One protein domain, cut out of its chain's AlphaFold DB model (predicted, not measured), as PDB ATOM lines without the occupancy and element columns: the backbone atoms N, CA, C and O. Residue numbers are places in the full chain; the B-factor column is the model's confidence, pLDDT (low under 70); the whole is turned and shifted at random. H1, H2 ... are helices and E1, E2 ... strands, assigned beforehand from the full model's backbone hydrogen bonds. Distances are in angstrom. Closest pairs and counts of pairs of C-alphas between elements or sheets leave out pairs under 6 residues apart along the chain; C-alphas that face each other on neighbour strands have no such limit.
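Overview. This is residues 290 to 394 of the 402 residues of the protein "Structure-specific endonuclease subunit SLX1 homolog" of Enterobius vermicularis (UniProt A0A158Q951). One long helix, H2, runs along one side of an elongated body, and three small two-stranded pairs, E4 with E5, E2 with E3 and E1 with E6, follow one another along it from its first residues toward its last. The short helix H1 packs on E4 at one end, and residues 381 to 386 stick out at the other. The printed part has 105 residues, under half of them in named elements, in the order E1 E2 E3 H1 E4 E5 H2 E6; its class is mixed, helices and strands. Each pair is antiparallel; the whole is compact, with a radius of gyration of the C-alphas of 14.4 A and spans of 47 by 26 by 23 A.

Along the chain. E1 is residues 295 to 297, beginning at C-alpha 295 (-65.433, -101.537, 1.288). E2 is 314 to 316, E3 is 325 to 327, and H1, 328 to 339, is 16.5 A long. E4 is 350 to 352 and E5 is 359 to 361. H2, 362 to 382, is 30.8 A long; E6, 391 to 393, ends at C-alpha 393 (-65.100, -98.130, 3.822).

Arrangement. N 296 of E1 and O 392 of E6 are 2.8 A apart, within hydrogen-bond range, as are N 326 and O 315 in the hairpin E2 and E3, 2.8 A, and N 351 and O 360 in the hairpin E4 and E5, 2.9 A. H2 touches E2, closest C-alphas Leu 315 and Leu 365, 6.1 A, and E6, Met 376 and Ile 392, 7.3 A. H1 touches E4, closest C-alphas Gly 335 and Val 351, 4.9 A. H1 and H2 are near each other. In both helices every O i to N i+4 pair is within hydrogen-bond range.

Size, cuts and confidence. The C-alphas farthest apart, Gly 340 and Ser 385, are 47.3 A apart. The printed part has no cut; the link E1 to E2 is long, 16 residues. Residues 383 to 385 are under pLDDT 70.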
ATOM      1  N   GLN A 290     -74.298-100.557   3.015       77.94
ATOM      2  CA  GLN A 290     -74.548-101.986   3.225       77.94
ATOM      3  C   GLN A 290     -73.922-102.847   2.112       77.94
ATOM      4  O   GLN A 290     -73.734-104.048   2.291       77.94
ATOM      5  N   ASN A 291     -73.539-102.236   0.986       81.50
ATOM      6  CA  ASN A 291     -72.965-102.944  -0.156       81.50
ATOM      7  C   ASN A 291     -71.506-103.318   0.117       81.50
ATOM      8  O   ASN A 291     -70.695-102.451   0.451       81.50
ATOM      9  N   ALA A 292     -71.152-104.587  -0.103       80.69
ATOM     10  CA  ALA A 292     -69.788-105.085   0.078       80.69
ATOM     11  C   ALA A 292     -68.758-104.325  -0.783       80.69
ATOM     12  O   ALA A 292     -67.661-104.031  -0.311       80.69
ATOM     13  N   ASP A 293     -69.144-103.901  -1.991       84.81
ATOM     14  CA  ASP A 293     -68.278-103.170  -2.928       84.81
ATOM     15  C   ASP A 293     -67.870-101.773  -2.450       84.81
ATOM     16  O   ASP A 293     -66.914-101.188  -2.966       84.81
ATOM     17  N   ALA A 294     -68.569-101.226  -1.453       86.50
ATOM     18  CA  ALA A 294     -68.216 -99.950  -0.839       86.50
ATOM     19  C   ALA A 294     -67.031-100.063   0.131       86.50
ATOM     20  O   ALA A 294     -66.568 -99.047   0.649       86.50
ATOM     21  N   TYR A 295     -66.532-101.276   0.375       89.56
ATOM     22  CA  TYR A 295     -65.433-101.537   1.288       89.56
ATOM     23  C   TYR A 295     -64.211-102.089   0.556       89.56
ATOM     24  O   TYR A 295     -64.294-102.643  -0.539       89.56
ATOM     25  N   GLU A 296     -63.049-101.933   1.174       92.00
ATOM     26  CA  GLU A 296     -61.803-102.542   0.732       92.00
ATOM     27  C   GLU A 296     -61.031-103.131   1.915       92.00
ATOM     28  O   GLU A 296     -61.198-102.725   3.067       92.00
ATOM     29  N   LEU A 297     -60.182-104.116   1.630       93.31
ATOM     30  CA  LEU A 297     -59.306-104.702   2.637       93.31
ATOM     31  C   LEU A 297     -58.126-103.776   2.939       93.31
ATOM     32  O   LEU A 297     -57.534-103.175   2.039       93.31
ATOM     33  N   ILE A 298     -57.716-103.729   4.209       95.56
ATOM     34  CA  ILE A 298     -56.473-103.073   4.613       95.56
ATOM     35  C   ILE A 298     -55.281-103.772   3.940       95.56
ATOM     36  O   ILE A 298     -54.888-104.880   4.323       95.56
ATOM     37  N   LYS A 299     -54.701-103.080   2.956       96.19
ATOM     38  CA  LYS A 299     -53.461-103.429   2.250       96.19
ATOM     39  C   LYS A 299     -52.221-103.290   3.149       96.19
ATOM     40  O   LYS A 299     -52.269-102.546   4.133       96.19
ATOM     41  N   PRO A 300     -51.111-103.977   2.818       97.81
ATOM     42  CA  PRO A 300     -49.816-103.734   3.445       97.81
ATOM     43  C   PRO A 300     -49.379-102.274   3.307       97.81
ATOM     44  O   PRO A 300     -49.780-101.570   2.378       97.81
ATOM     45  N   CYS A 301     -48.542-101.827   4.236       98.31
ATOM     46  CA  CYS A 301     -47.971-100.491   4.201       98.31
ATOM     47  C   CYS A 301     -47.102-100.314   2.953       98.31
ATOM     48  O   CYS A 301     -46.143-101.052   2.751       98.31
ATOM     49  N   ALA A 302     -47.373 -99.289   2.151       97.62
ATOM     50  CA  ALA A 302     -46.629 -99.012   0.924       97.62
ATOM     51  C   ALA A 302     -45.203 -98.463   1.158       97.62
ATOM     52  O   ALA A 302     -44.533 -98.107   0.195       97.62
ATOM     53  N   ILE A 303     -44.745 -98.361   2.416       97.56
ATOM     54  CA  ILE A 303     -43.373 -97.957   2.774       97.56
ATOM     55  C   ILE A 303     -42.563 -99.160   3.269       97.56
ATOM     56  O   ILE A 303     -41.530 -99.469   2.691       97.56
ATOM     57  N   CYS A 304     -43.009 -99.841   4.331       97.75
ATOM     58  CA  CYS A 304     -42.262-100.963   4.921       97.75
ATOM     59  C   CYS A 304     -42.699-102.341   4.402       97.75
ATOM     60  O   CYS A 304     -42.122-103.350   4.795       97.75
ATOM     61  N   LEU A 305     -43.745-102.394   3.569       97.25
ATOM     62  CA  LEU A 305     -44.337-103.608   2.994       97.25
ATOM     63  C   LEU A 305     -44.926-104.595   4.020       97.25
ATOM     64  O   LEU A 305     -45.437-105.647   3.644       97.25
ATOM     65  N   GLN A 306     -44.935-104.239   5.307       98.12
ATOM     66  CA  GLN A 306     -45.511-105.056   6.373       98.12
ATOM     67  C   GLN A 306     -47.022-104.856   6.503       98.12
ATOM     68  O   GLN A 306     -47.590-103.832   6.104       98.12
ATOM     69  N   ARG A 307     -47.692-105.846   7.101       97.44
ATOM     70  CA  ARG A 307     -49.130-105.779   7.381       97.44
ATOM     71  C   ARG A 307     -49.427-104.677   8.402       97.44
ATOM     72  O   ARG A 307     -48.733-104.521   9.402       97.44
ATOM     73  N   ILE A 308     -50.507-103.941   8.158       97.31
ATOM     74  CA  ILE A 308     -51.102-103.031   9.139       97.31
ATOM     75  C   ILE A 308     -52.083-103.852   9.980       97.31
ATOM     76  O   ILE A 308     -52.931-104.565   9.424       97.31
ATOM     77  N   MET A 309     -51.911-103.811  11.302       93.56
ATOM     78  CA  MET A 309     -52.618-104.697  12.232       93.56
ATOM     79  C   MET A 309     -53.937-104.097  12.718       93.56
ATOM     80  O   MET A 309     -54.887-104.843  12.938       93.56
ATOM     81  N   SER A 310     -54.019-102.769  12.824       93.12
ATOM     82  CA  SER A 310     -55.203-102.068  13.322       93.12
ATOM     83  C   SER A 310     -55.455-100.745  12.585       93.12
ATOM     84  O   SER A 310     -54.584-100.232  11.878       93.12
ATOM     85  N   ILE A 311     -56.659-100.182  12.736       93.75
ATOM     86  CA  ILE A 311     -57.049 -98.917  12.086       93.75
ATOM     87  C   ILE A 311     -56.317 -97.729  12.731       93.75
ATOM     88  O   ILE A 311     -55.977 -96.766  12.054       93.75
ATOM     89  N   GLU A 312     -55.976 -97.820  14.015       93.88
ATOM     90  CA  GLU A 312     -55.193 -96.825  14.759       93.88
ATOM     91  C   GLU A 312     -53.762 -96.689  14.216       93.88
ATOM     92  O   GLU A 312     -53.126 -95.647  14.367       93.88
ATOM     93  N   GLN A 313     -53.261 -97.715  13.528       95.62
ATOM     94  CA  GLN A 313     -51.990 -97.663  12.811       95.62
ATOM     95  C   GLN A 313     -52.148 -97.197  11.358       95.62
ATOM     96  O   GLN A 313     -51.150 -96.865  10.726       95.62
ATOM     97  N   LEU A 314     -53.363 -97.202  10.806       96.88
ATOM     98  CA  LEU A 314     -53.635 -96.981   9.390       96.88
ATOM     99  C   LEU A 314     -53.759 -95.494   9.044       96.88
ATOM    100  O   LEU A 314     -54.678 -94.822   9.499       96.88
ATOM    101  N   LEU A 315     -52.937 -95.034   8.103       97.00
ATOM    102  CA  LEU A 315     -53.231 -93.864   7.276       97.00
ATOM    103  C   LEU A 315     -53.430 -94.294   5.826       97.00
ATOM    104  O   LEU A 315     -52.777 -95.221   5.341       97.00
ATOM    105  N   ARG A 316     -54.310 -93.602   5.109       95.69
ATOM    106  CA  ARG A 316     -54.599 -93.882   3.699       95.69
ATOM    107  C   ARG A 316     -54.328 -92.661   2.850       95.69
ATOM    108  O   ARG A 316     -54.450 -91.533   3.315       95.69
ATOM    109  N   CYS A 317     -53.958 -92.884   1.596       94.62
ATOM    110  CA  CYS A 317     -53.891 -91.785   0.649       94.62
ATOM    111  C   CYS A 317     -55.301 -91.261   0.357       94.62
ATOM    112  O   CYS A 317     -56.190 -92.039   0.033       94.62
ATOM    113  N   VAL A 318     -55.481 -89.942   0.442       90.62
ATOM    114  CA  VAL A 318     -56.772 -89.282   0.180       90.62
ATOM    115  C   VAL A 318     -56.928 -88.818  -1.276       90.62
ATOM    116  O   VAL A 318     -57.928 -88.204  -1.631       90.62
ATOM    117  N   SER A 319     -55.948 -89.102  -2.144       90.69
ATOM    118  CA  SER A 319     -56.063 -88.830  -3.583       90.69
ATOM    119  C   SER A 319     -57.031 -89.810  -4.236       90.69
ATOM    120  O   SER A 319     -56.896 -91.018  -4.067       90.69
ATOM    121  N   SER A 320     -57.940 -89.307  -5.073       86.56
ATOM    122  CA  SER A 320     -58.918 -90.121  -5.809       86.56
ATOM    123  C   SER A 320     -58.293 -91.145  -6.766       86.56
ATOM    124  O   SER A 320     -58.944 -92.110  -7.150       86.56
ATOM    125  N   LYS A 321     -57.025 -90.953  -7.147       88.19
ATOM    126  CA  LYS A 321     -56.286 -91.834  -8.066       88.19
ATOM    127  C   LYS A 321     -55.390 -92.838  -7.341       88.19
ATOM    128  O   LYS A 321     -54.600 -93.527  -7.980       88.19
ATOM    129  N   CYS A 322     -55.437 -92.884  -6.011       92.31
ATOM    130  CA  CYS A 322     -54.536 -93.696  -5.212       92.31
ATOM    131  C   CYS A 322     -55.285 -94.382  -4.073       92.31
ATOM    132  O   CYS A 322     -56.160 -93.807  -3.447       92.31
ATOM    133  N   ASN A 323     -54.914 -95.623  -3.785       92.50
ATOM    134  CA  ASN A 323     -55.576 -96.449  -2.780       92.50
ATOM    135  C   ASN A 323     -54.559 -97.130  -1.850       92.50
ATOM    136  O   ASN A 323     -54.798 -98.232  -1.348       92.50
ATOM    137  N   CYS A 324     -53.384 -96.518  -1.687       95.31
ATOM    138  CA  CYS A 324     -52.325 -97.065  -0.858       95.31
ATOM    139  C   CYS A 324     -52.542 -96.754   0.619       95.31
ATOM    140  O   CYS A 324     -53.063 -95.700   0.999       95.31
ATOM    141  N   HIS A 325     -52.081 -97.681   1.447       97.44
ATOM    142  CA  HIS A 325     -52.156 -97.604   2.894       97.44
ATOM    143  C   HIS A 325     -50.753 -97.495   3.480       97.44
ATOM    144  O   HIS A 325     -49.778 -97.959   2.888       97.44
ATOM    145  N   PHE A 326     -50.653 -96.895   4.655       98.06
ATOM    146  CA  PHE A 326     -49.406 -96.667   5.359       98.06
ATOM    147  C   PHE A 326     -49.600 -96.934   6.844       98.06
ATOM    148  O   PHE A 326     -50.655 -96.618   7.395       98.06
ATOM    149  N   HIS A 327     -48.561 -97.432   7.514       98.38
ATOM    150  CA  HIS A 327     -48.462 -97.198   8.950       98.38
ATOM    151  C   HIS A 327     -48.297 -95.695   9.187       98.38
ATOM    152  O   HIS A 327     -47.461 -95.060   8.535       98.38
ATOM    153  N   ALA A 328     -49.038 -95.142  10.146       97.31
ATOM    154  CA  ALA A 328     -48.934 -93.746  10.557       97.31
ATOM    155  C   ALA A 328     -47.478 -93.372  10.863       97.31
ATOM    156  O   ALA A 328     -46.950 -92.403  10.326       97.31
ATOM    157  N   VAL A 329     -46.793 -94.222  11.627       97.06
ATOM    158  CA  VAL A 329     -45.375 -94.078  11.973       97.06
ATOM    159  C   VAL A 329     -44.481 -93.991  10.736       97.06
ATOM    160  O   VAL A 329     -43.659 -93.083  10.637       97.06
ATOM    161  N   CYS A 330     -44.625 -94.922   9.786       97.88
ATOM    162  CA  CYS A 330     -43.773 -94.953   8.596       97.88
ATOM    163  C   CYS A 330     -43.931 -93.675   7.768       97.88
ATOM    164  O   CYS A 330     -42.941 -93.118   7.297       97.88
ATOM    165  N   LEU A 331     -45.172 -93.203   7.604       97.50
ATOM    166  CA  LEU A 331     -45.443 -91.984   6.851       97.50
ATOM    167  C   LEU A 331     -44.971 -90.728   7.599       97.50
ATOM    168  O   LEU A 331     -44.411 -89.834   6.965       97.50
ATOM    169  N   ALA A 332     -45.139 -90.677   8.926       97.12
ATOM    170  CA  ALA A 332     -44.645 -89.588   9.768       97.12
ATOM    171  C   ALA A 332     -43.121 -89.470   9.690       97.12
ATOM    172  O   ALA A 332     -42.614 -88.402   9.357       97.12
ATOM    173  N   LYS A 333     -42.404 -90.578   9.930       96.94
ATOM    174  CA  LYS A 333     -40.939 -90.635   9.887       96.94
ATOM    175  C   LYS A 333     -40.416 -90.170   8.533       96.94
ATOM    176  O   LYS A 333     -39.609 -89.254   8.482       96.94
ATOM    177  N   ARG A 334     -40.963 -90.707   7.437       95.88
ATOM    178  CA  ARG A 334     -40.584 -90.290   6.081       95.88
ATOM    179  C   ARG A 334     -40.847 -88.801   5.828       95.88
ATOM    180  O   ARG A 334     -40.041 -88.141   5.180       95.88
ATOM    181  N   GLY A 335     -41.983 -88.279   6.293       95.81
ATOM    182  CA  GLY A 335     -42.320 -86.860   6.161       95.81
ATOM    183  C   GLY A 335     -41.348 -85.955   6.913       95.81
ATOM    184  O   GLY A 335     -40.893 -84.961   6.359       95.81
ATOM    185  N   LEU A 336     -40.998 -86.337   8.141       96.94
ATOM    186  CA  LEU A 336     -40.049 -85.623   8.993       96.94
ATOM    187  C   LEU A 336     -38.605 -85.712   8.485       96.94
ATOM    188  O   LEU A 336     -37.868 -84.737   8.568       96.94
ATOM    189  N   GLU A 337     -38.194 -86.859   7.944       95.94
ATOM    190  CA  GLU A 337     -36.899 -87.013   7.270       95.94
ATOM    191  C   GLU A 337     -36.817 -86.094   6.050       95.94
ATOM    192  O   GLU A 337     -35.835 -85.376   5.884       95.94
ATOM    193  N   ALA A 338     -37.875 -86.051   5.235       94.56
ATOM    194  CA  ALA A 338     -37.931 -85.197   4.051       94.56
ATOM    195  C   ALA A 338     -37.898 -83.694   4.382       94.56
ATOM    196  O   ALA A 338     -37.398 -82.916   3.573       94.56
ATOM    197  N   SER A 339     -38.414 -83.277   5.545       94.00
ATOM    198  CA  SER A 339     -38.345 -81.884   6.008       94.00
ATOM    199  C   SER A 339     -37.130 -81.570   6.892       94.00
ATOM    200  O   SER A 339     -36.951 -80.413   7.268       94.00
ATOM    201  N   GLY A 340     -36.285 -82.556   7.223       95.62
ATOM    202  CA  GLY A 340     -35.147 -82.372   8.135       95.62
ATOM    203  C   GLY A 340     -35.557 -82.108   9.592       95.62
ATOM    204  O   GLY A 340     -34.830 -81.468  10.348       95.62
ATOM    205  N   GLU A 341     -36.742 -82.569   9.990       94.62
ATOM    206  CA  GLU A 341     -37.400 -82.259  11.263       94.62
ATOM    207  C   GLU A 341     -37.472 -83.446  12.237       94.62
ATOM    208  O   GLU A 341     -38.001 -83.299  13.340       94.62
ATOM    209  N   LEU A 342     -36.949 -84.616  11.853       93.38
ATOM    210  CA  LEU A 342     -37.098 -85.870  12.607       93.38
ATOM    211  C   LEU A 342     -36.612 -85.787  14.060       93.38
ATOM    212  O   LEU A 342     -37.233 -86.378  14.935       93.38
ATOM    213  N   SER A 343     -35.543 -85.038  14.329       93.94
ATOM    214  CA  SER A 343     -34.996 -84.878  15.684       93.94
ATOM    215  C   SER A 343     -35.763 -83.883  16.559       93.94
ATOM    216  O   SER A 343     -35.476 -83.784  17.747       93.94
ATOM    217  N   ARG A 344     -36.705 -83.119  15.992       92.94
ATOM    218  CA  ARG A 344     -37.357 -81.985  16.672       92.94
ATOM    219  C   ARG A 344     -38.856 -82.154  16.861       92.94
ATOM    220  O   ARG A 344     -39.432 -81.506  17.729       92.94
ATOM    221  N   TYR A 345     -39.507 -82.940  16.007       93.81
ATOM    222  CA  TYR A 345     -40.962 -83.028  15.977       93.81
ATOM    223  C   TYR A 345     -41.439 -84.469  15.850       93.81
ATOM    224  O   TYR A 345     -40.866 -85.275  15.127       93.81
ATOM    225  N   LEU A 346     -42.559 -84.759  16.510       90.94
ATOM    226  CA  LEU A 346     -43.183 -86.085  16.510       90.94
ATOM    227  C   LEU A 346     -43.998 -86.365  15.242       90.94
ATOM    228  O   LEU A 346     -44.230 -87.518  14.883       90.94
ATOM    229  N   PHE A 347     -44.465 -85.314  14.569       92.88
ATOM    230  CA  PHE A 347     -45.246 -85.429  13.346       92.88
ATOM    231  C   PHE A 347     -44.955 -84.271  12.377       92.88
ATOM    232  O   PHE A 347     -44.689 -83.132  12.798       92.88
ATOM    233  N   PRO A 348     -44.999 -84.545  11.064       95.62
ATOM    234  CA  PRO A 348     -44.801 -83.527  10.043       95.62
ATOM    235  C   PRO A 348     -46.059 -82.662   9.885       95.62
ATOM    236  O   PRO A 348     -47.165 -83.082  10.216       95.62
ATOM    237  N   VAL A 349     -45.910 -81.455   9.335       95.31
ATOM    238  CA  VAL A 349     -47.068 -80.627   8.935       95.31
ATOM    239  C   VAL A 349     -47.679 -81.153   7.634       95.31
ATOM    240  O   VAL A 349     -48.899 -81.245   7.499       95.31
ATOM    241  N   THR A 350     -46.827 -81.548   6.689       95.56
ATOM    242  CA  THR A 350     -47.208 -82.086   5.380       95.56
ATOM    243  C   THR A 350     -46.448 -83.366   5.075       95.56
ATOM    244  O   THR A 350     -45.288 -83.505   5.450       95.56
ATOM    245  N   VAL A 351     -47.074 -84.276   4.336       95.94
ATOM    246  CA  VAL A 351     -46.458 -85.521   3.857       95.94
ATOM    247  C   VAL A 351     -46.755 -85.732   2.381       95.94
ATOM    248  O   VAL A 351     -47.785 -85.286   1.885       95.94
ATOM    249  N   SER A 352     -45.872 -86.442   1.680       96.50
ATOM    250  CA  SER A 352     -46.093 -86.866   0.295       96.50
ATOM    251  C   SER A 352     -46.341 -88.370   0.236       96.50
ATOM    252  O   SER A 352     -45.627 -89.158   0.863       96.50
ATOM    253  N   CYS A 353     -47.353 -88.777  -0.529       96.12
ATOM    254  CA  CYS A 353     -47.621 -90.187  -0.780       96.12
ATOM    255  C   CYS A 353     -46.439 -90.856  -1.496       96.12
ATOM    256  O   CYS A 353     -45.950 -90.361  -2.511       96.12
ATOM    257  N   HIS A 354     -46.019 -92.030  -1.015       93.00
ATOM    258  CA  HIS A 354     -44.898 -92.761  -1.612       93.00
ATOM    259  C   HIS A 354     -45.148 -93.168  -3.076       93.00
ATOM    260  O   HIS A 354     -44.198 -93.182  -3.858       93.00
ATOM    261  N   LEU A 355     -46.403 -93.430  -3.463       93.56
ATOM    262  CA  LEU A 355     -46.765 -93.871  -4.814       93.56
ATOM    263  C   LEU A 355     -47.184 -92.709  -5.719       93.56
ATOM    264  O   LEU A 355     -46.477 -92.391  -6.668       93.56
ATOM    265  N   CYS A 356     -48.301 -92.039  -5.417       95.38
ATOM    266  CA  CYS A 356     -48.859 -91.003  -6.297       95.38
ATOM    267  C   CYS A 356     -48.208 -89.620  -6.142       95.38
ATOM    268  O   CYS A 356     -48.577 -88.695  -6.860       95.38
ATOM    269  N   LYS A 357     -47.278 -89.461  -5.189       94.94
ATOM    270  CA  LYS A 357     -46.525 -88.226  -4.889       94.94
ATOM    271  C   LYS A 357     -47.357 -87.011  -4.471       94.94
ATOM    272  O   LYS A 357     -46.783 -85.983  -4.119       94.94
ATOM    273  N   THR A 358     -48.685 -87.125  -4.432       95.31
ATOM    274  CA  THR A 358     -49.563 -86.061  -3.939       95.31
ATOM    275  C   THR A 358     -49.183 -85.687  -2.506       95.31
ATOM    276  O   THR A 358     -48.924 -86.566  -1.676       95.31
ATOM    277  N   VAL A 359     -49.114 -84.383  -2.242       94.75
ATOM    278  CA  VAL A 359     -48.798 -83.810  -0.931       94.75
ATOM    279  C   VAL A 359     -50.096 -83.523  -0.185       94.75
ATOM    280  O   VAL A 359     -51.034 -82.980  -0.761       94.75
ATOM    281  N   PHE A 360     -50.134 -83.871   1.096       93.44
ATOM    282  CA  PHE A 360     -51.284 -83.673   1.972       93.44
ATOM    283  C   PHE A 360     -50.847 -83.056   3.295       93.44
ATOM    284  O   PHE A 360     -49.728 -83.299   3.758       93.44
ATOM    285  N   CYS A 361     -51.744 -82.318   3.947       94.00
ATOM    286  CA  CYS A 361     -51.549 -81.941   5.341       94.00
ATOM    287  C   CYS A 361     -51.710 -83.183   6.226       94.00
ATOM    288  O   CYS A 361     -52.671 -83.940   6.097       94.00
ATOM    289  N   TRP A 362     -50.787 -83.379   7.166       94.88
ATOM    290  CA  TRP A 362     -50.801 -84.524   8.079       94.88
ATOM    291  C   TRP A 362     -52.131 -84.656   8.827       94.88
ATOM    292  O   TRP A 362     -52.701 -85.742   8.928       94.88
ATOM    293  N   GLY A 363     -52.671 -83.529   9.296       91.75
ATOM    294  CA  GLY A 363     -53.936 -83.521  10.022       91.75
ATOM    295  C   GLY A 363     -55.155 -83.929   9.184       91.75
ATOM    296  O   GLY A 363     -56.122 -84.395   9.775       91.75
ATOM    297  N   ASP A 364     -55.121 -83.831   7.849       89.94
ATOM    298  CA  ASP A 364     -56.192 -84.375   6.994       89.94
ATOM    299  C   ASP A 364     -56.206 -85.903   7.016       89.94
ATOM    300  O   ASP A 364     -57.269 -86.513   7.129       89.94
ATOM    301  N   LEU A 365     -55.026 -86.527   6.988       94.50
ATOM    302  CA  LEU A 365     -54.899 -87.983   7.066       94.50
ATOM    303  C   LEU A 365     -55.348 -88.500   8.436       94.50
ATOM    304  O   LEU A 365     -56.066 -89.493   8.527       94.50
ATOM    305  N   VAL A 366     -54.977 -87.789   9.506       93.56
ATOM    306  CA  VAL A 366     -55.435 -88.105  10.868       93.56
ATOM    307  C   VAL A 366     -56.953 -87.932  10.995       93.56
ATOM    308  O   VAL A 366     -57.605 -88.724  11.671       93.56
ATOM    309  N   ARG A 367     -57.552 -86.929  10.338       90.75
ATOM    310  CA  ARG A 367     -59.016 -86.765  10.302       90.75
ATOM    311  C   ARG A 367     -59.714 -87.933   9.605       90.75
ATOM    312  O   ARG A 367     -60.691 -88.433  10.159       90.75
ATOM    313  N   ASP A 368     -59.213 -88.392   8.453       91.62
ATOM    314  CA  ASP A 368     -59.738 -89.594   7.775       91.62
ATOM    315  C   ASP A 368     -59.657 -90.821   8.690       91.62
ATOM    316  O   ASP A 368     -60.646 -91.526   8.874       91.62
ATOM    317  N   GLN A 369     -58.514 -91.030   9.348       93.56
ATOM    318  CA  GLN A 369     -58.339 -92.138  10.284       93.56
ATOM    319  C   GLN A 369     -59.365 -92.102  11.424       93.56
ATOM    320  O   GLN A 369     -59.948 -93.127  11.767       93.56
ATOM    321  N   ARG A 370     -59.630 -90.932  12.011       92.12
ATOM    322  CA  ARG A 370     -60.627 -90.805  13.086       92.12
ATOM    323  C   ARG A 370     -62.038 -91.073  12.587       92.12
ATOM    324  O   ARG A 370     -62.782 -91.788  13.252       92.12
ATOM    325  N   ALA A 371     -62.383 -90.557  11.408       90.31
ATOM    326  CA  ALA A 371     -63.659 -90.851  10.769       90.31
ATOM    327  C   ALA A 371     -63.825 -92.362  10.529       90.31
ATOM    328  O   ALA A 371     -64.881 -92.919  10.825       90.31
ATOM    329  N   LEU A 372     -62.762 -93.045  10.087       91.00
ATOM    330  CA  LEU A 372     -62.729 -94.501   9.947       91.00
ATOM    331  C   LEU A 372     -62.911 -95.237  11.273       91.00
ATOM    332  O   LEU A 372     -63.684 -96.190  11.319       91.00
ATOM    333  N   ILE A 373     -62.223 -94.817  12.336       91.94
ATOM    334  CA  ILE A 373     -62.365 -95.421  13.667       91.94
ATOM    335  C   ILE A 373     -63.825 -95.316  14.115       91.94
ATOM    336  O   ILE A 373     -64.441 -96.335  14.418       91.94
ATOM    337  N   SER A 374     -64.421 -94.120  14.062       90.88
ATOM    338  CA  SER A 374     -65.827 -93.917  14.434       90.88
ATOM    339  C   SER A 374     -66.787 -94.748  13.574       90.88
ATOM    340  O   SER A 374     -67.713 -95.368  14.100       90.88
ATOM    341  N   ALA A 375     -66.549 -94.807  12.262       89.19
ATOM    342  CA  ALA A 375     -67.333 -95.597  11.319       89.19
ATOM    343  C   ALA A 375     -67.275 -97.101  11.637       89.19
ATOM    344  O   ALA A 375     -68.304 -97.780  11.683       89.19
ATOM    345  N   MET A 376     -66.081 -97.623  11.903       89.56
ATOM    346  CA  MET A 376     -65.865 -99.041  12.181       89.56
ATOM    347  C   MET A 376     -66.373 -99.443  13.569       89.56
ATOM    348  O   MET A 376     -66.958-100.517  13.700       89.56
ATOM    349  N   SER A 377     -66.252 -98.573  14.577       89.75
ATOM    350  CA  SER A 377     -66.879 -98.771  15.889       89.75
ATOM    351  C   SER A 377     -68.403 -98.847  15.787       89.75
ATOM    352  O   SER A 377     -69.008 -99.760  16.345       89.75
ATOM    353  N   ALA A 378     -69.030 -97.941  15.027       87.44
ATOM    354  CA  ALA A 378     -70.475 -97.964  14.810       87.44
ATOM    355  C   ALA A 378     -70.927 -99.230  14.066       87.44
ATOM    356  O   ALA A 378     -71.941 -99.828  14.422       87.44
ATOM    357  N   ARG A 379     -70.158 -99.680  13.066       85.19
ATOM    358  CA  ARG A 379     -70.441-100.920  12.333       85.19
ATOM    359  C   ARG A 379     -70.309-102.162  13.217       85.19
ATOM    360  O   ARG A 379     -71.167-103.037  13.145       85.19
ATOM    361  N   LYS A 380     -69.274-102.233  14.062       86.44
ATOM    362  CA  LYS A 380     -69.089-103.334  15.023       86.44
ATOM    363  C   LYS A 380     -70.300-103.471  15.949       86.44
ATOM    364  O   LYS A 380     -70.757-104.583  16.171       86.44
ATOM    365  N   ALA A 381     -70.850-102.350  16.417       84.00
ATOM    366  CA  ALA A 381     -72.049-102.335  17.256       84.00
ATOM    367  C   ALA A 381     -73.338-102.759  16.517       84.00
ATOM    368  O   ALA A 381     -74.313-103.127  17.163       84.00
ATOM    369  N   GLN A 382     -73.371-102.695  15.179       78.31
ATOM    370  CA  GLN A 382     -74.548-103.044  14.369       78.31
ATOM    371  C   GLN A 382     -74.575-104.514  13.920       78.31
ATOM    372  O   GLN A 382     -75.654-105.055  13.691       78.31
ATOM    373  N   CYS A 383     -73.421-105.163  13.748       67.69
ATOM    374  CA  CYS A 383     -73.330-106.540  13.249       67.69
ATOM    375  C   CYS A 383     -72.202-107.307  13.951       67.69
ATOM    376  O   CYS A 383     -71.093-107.378  13.428       67.69
ATOM    377  N   GLU A 384     -72.485-107.910  15.108       62.03
ATOM    378  CA  GLU A 384     -71.479-108.663  15.875       62.03
ATOM    379  C   GLU A 384     -71.028-109.963  15.184       62.03
ATOM    380  O   GLU A 384     -69.863-110.337  15.296       62.03
ATOM    381  N   SER A 385     -71.898-110.629  14.417       65.62
ATOM    382  CA  SER A 385     -71.629-111.978  13.890       65.62
ATOM    383  C   SER A 385     -70.762-112.043  12.622       65.62
ATOM    384  O   SER A 385     -70.170-113.084  12.366       65.62
ATOM    385  N   ASN A 386     -70.641-110.954  11.848       70.25
ATOM    386  CA  ASN A 386     -69.928-110.921  10.552       70.25
ATOM    387  C   ASN A 386     -68.970-109.718  10.407       70.25
ATOM    388  O   ASN A 386     -68.648-109.275   9.298       70.25
ATOM    389  N   PHE A 387     -68.516-109.140  11.521       81.88
ATOM    390  CA  PHE A 387     -67.623-107.984  11.494       81.88
ATOM    391  C   PHE A 387     -66.183-108.386  11.151       81.88
ATOM    392  O   PHE A 387     -65.484-109.008  11.948       81.88
ATOM    393  N   ASN A 388     -65.702-107.964   9.979       86.00
ATOM    394  CA  ASN A 388     -64.289-108.060   9.626       86.00
ATOM    395  C   ASN A 388     -63.577-106.723   9.924       86.00
ATOM    396  O   ASN A 388     -63.792-105.753   9.188       86.00
ATOM    397  N   PRO A 389     -62.682-106.652  10.931       85.69
ATOM    398  CA  PRO A 389     -61.983-105.416  11.294       85.69
ATOM    399  C   PRO A 389     -61.013-104.918  10.212       85.69
ATOM    400  O   PRO A 389     -60.605-103.760  10.241       85.69
ATOM    401  N   ARG A 390     -60.642-105.769   9.242       89.94
ATOM    402  CA  ARG A 390     -59.770-105.401   8.116       89.94
ATOM    403  C   ARG A 390     -60.527-104.843   6.914       89.94
ATOM    404  O   ARG A 390     -59.876-104.434   5.957       89.94
ATOM    405  N   LEU A 391     -61.860-104.866   6.922       90.81
ATOM    406  CA  LEU A 391     -62.692-104.421   5.807       90.81
ATOM    407  C   LEU A 391     -63.221-103.008   6.086       90.81
ATOM    408  O   LEU A 391     -64.190-102.835   6.824       90.81
ATOM    409  N   ILE A 392     -62.582-102.005   5.491       91.31
ATOM    410  CA  ILE A 392     -62.826-100.580   5.759       91.31
ATOM    411  C   ILE A 392     -63.605 -99.912   4.617       91.31
ATOM    412  O   ILE A 392     -63.454-100.330   3.469       91.31
ATOM    413  N   PRO A 393     -64.428 -98.881   4.882       90.00
ATOM    414  CA  PRO A 393     -65.100 -98.130   3.822       90.00
ATOM    415  C   PRO A 393     -64.083 -97.500   2.868       90.00
ATOM    416  O   PRO A 393     -63.122 -96.882   3.326       90.00
ATOM    417  N   LYS A 394     -64.293 -97.609   1.554       88.06
ATOM    418  CA  LYS A 394     -63.502 -96.876   0.554       88.06
ATOM    419  C   LYS A 394     -63.641 -95.371   0.793       88.06
ATOM    420  O   LYS A 394     -64.683 -94.905   1.259       88.06
TER     421      LYS A 394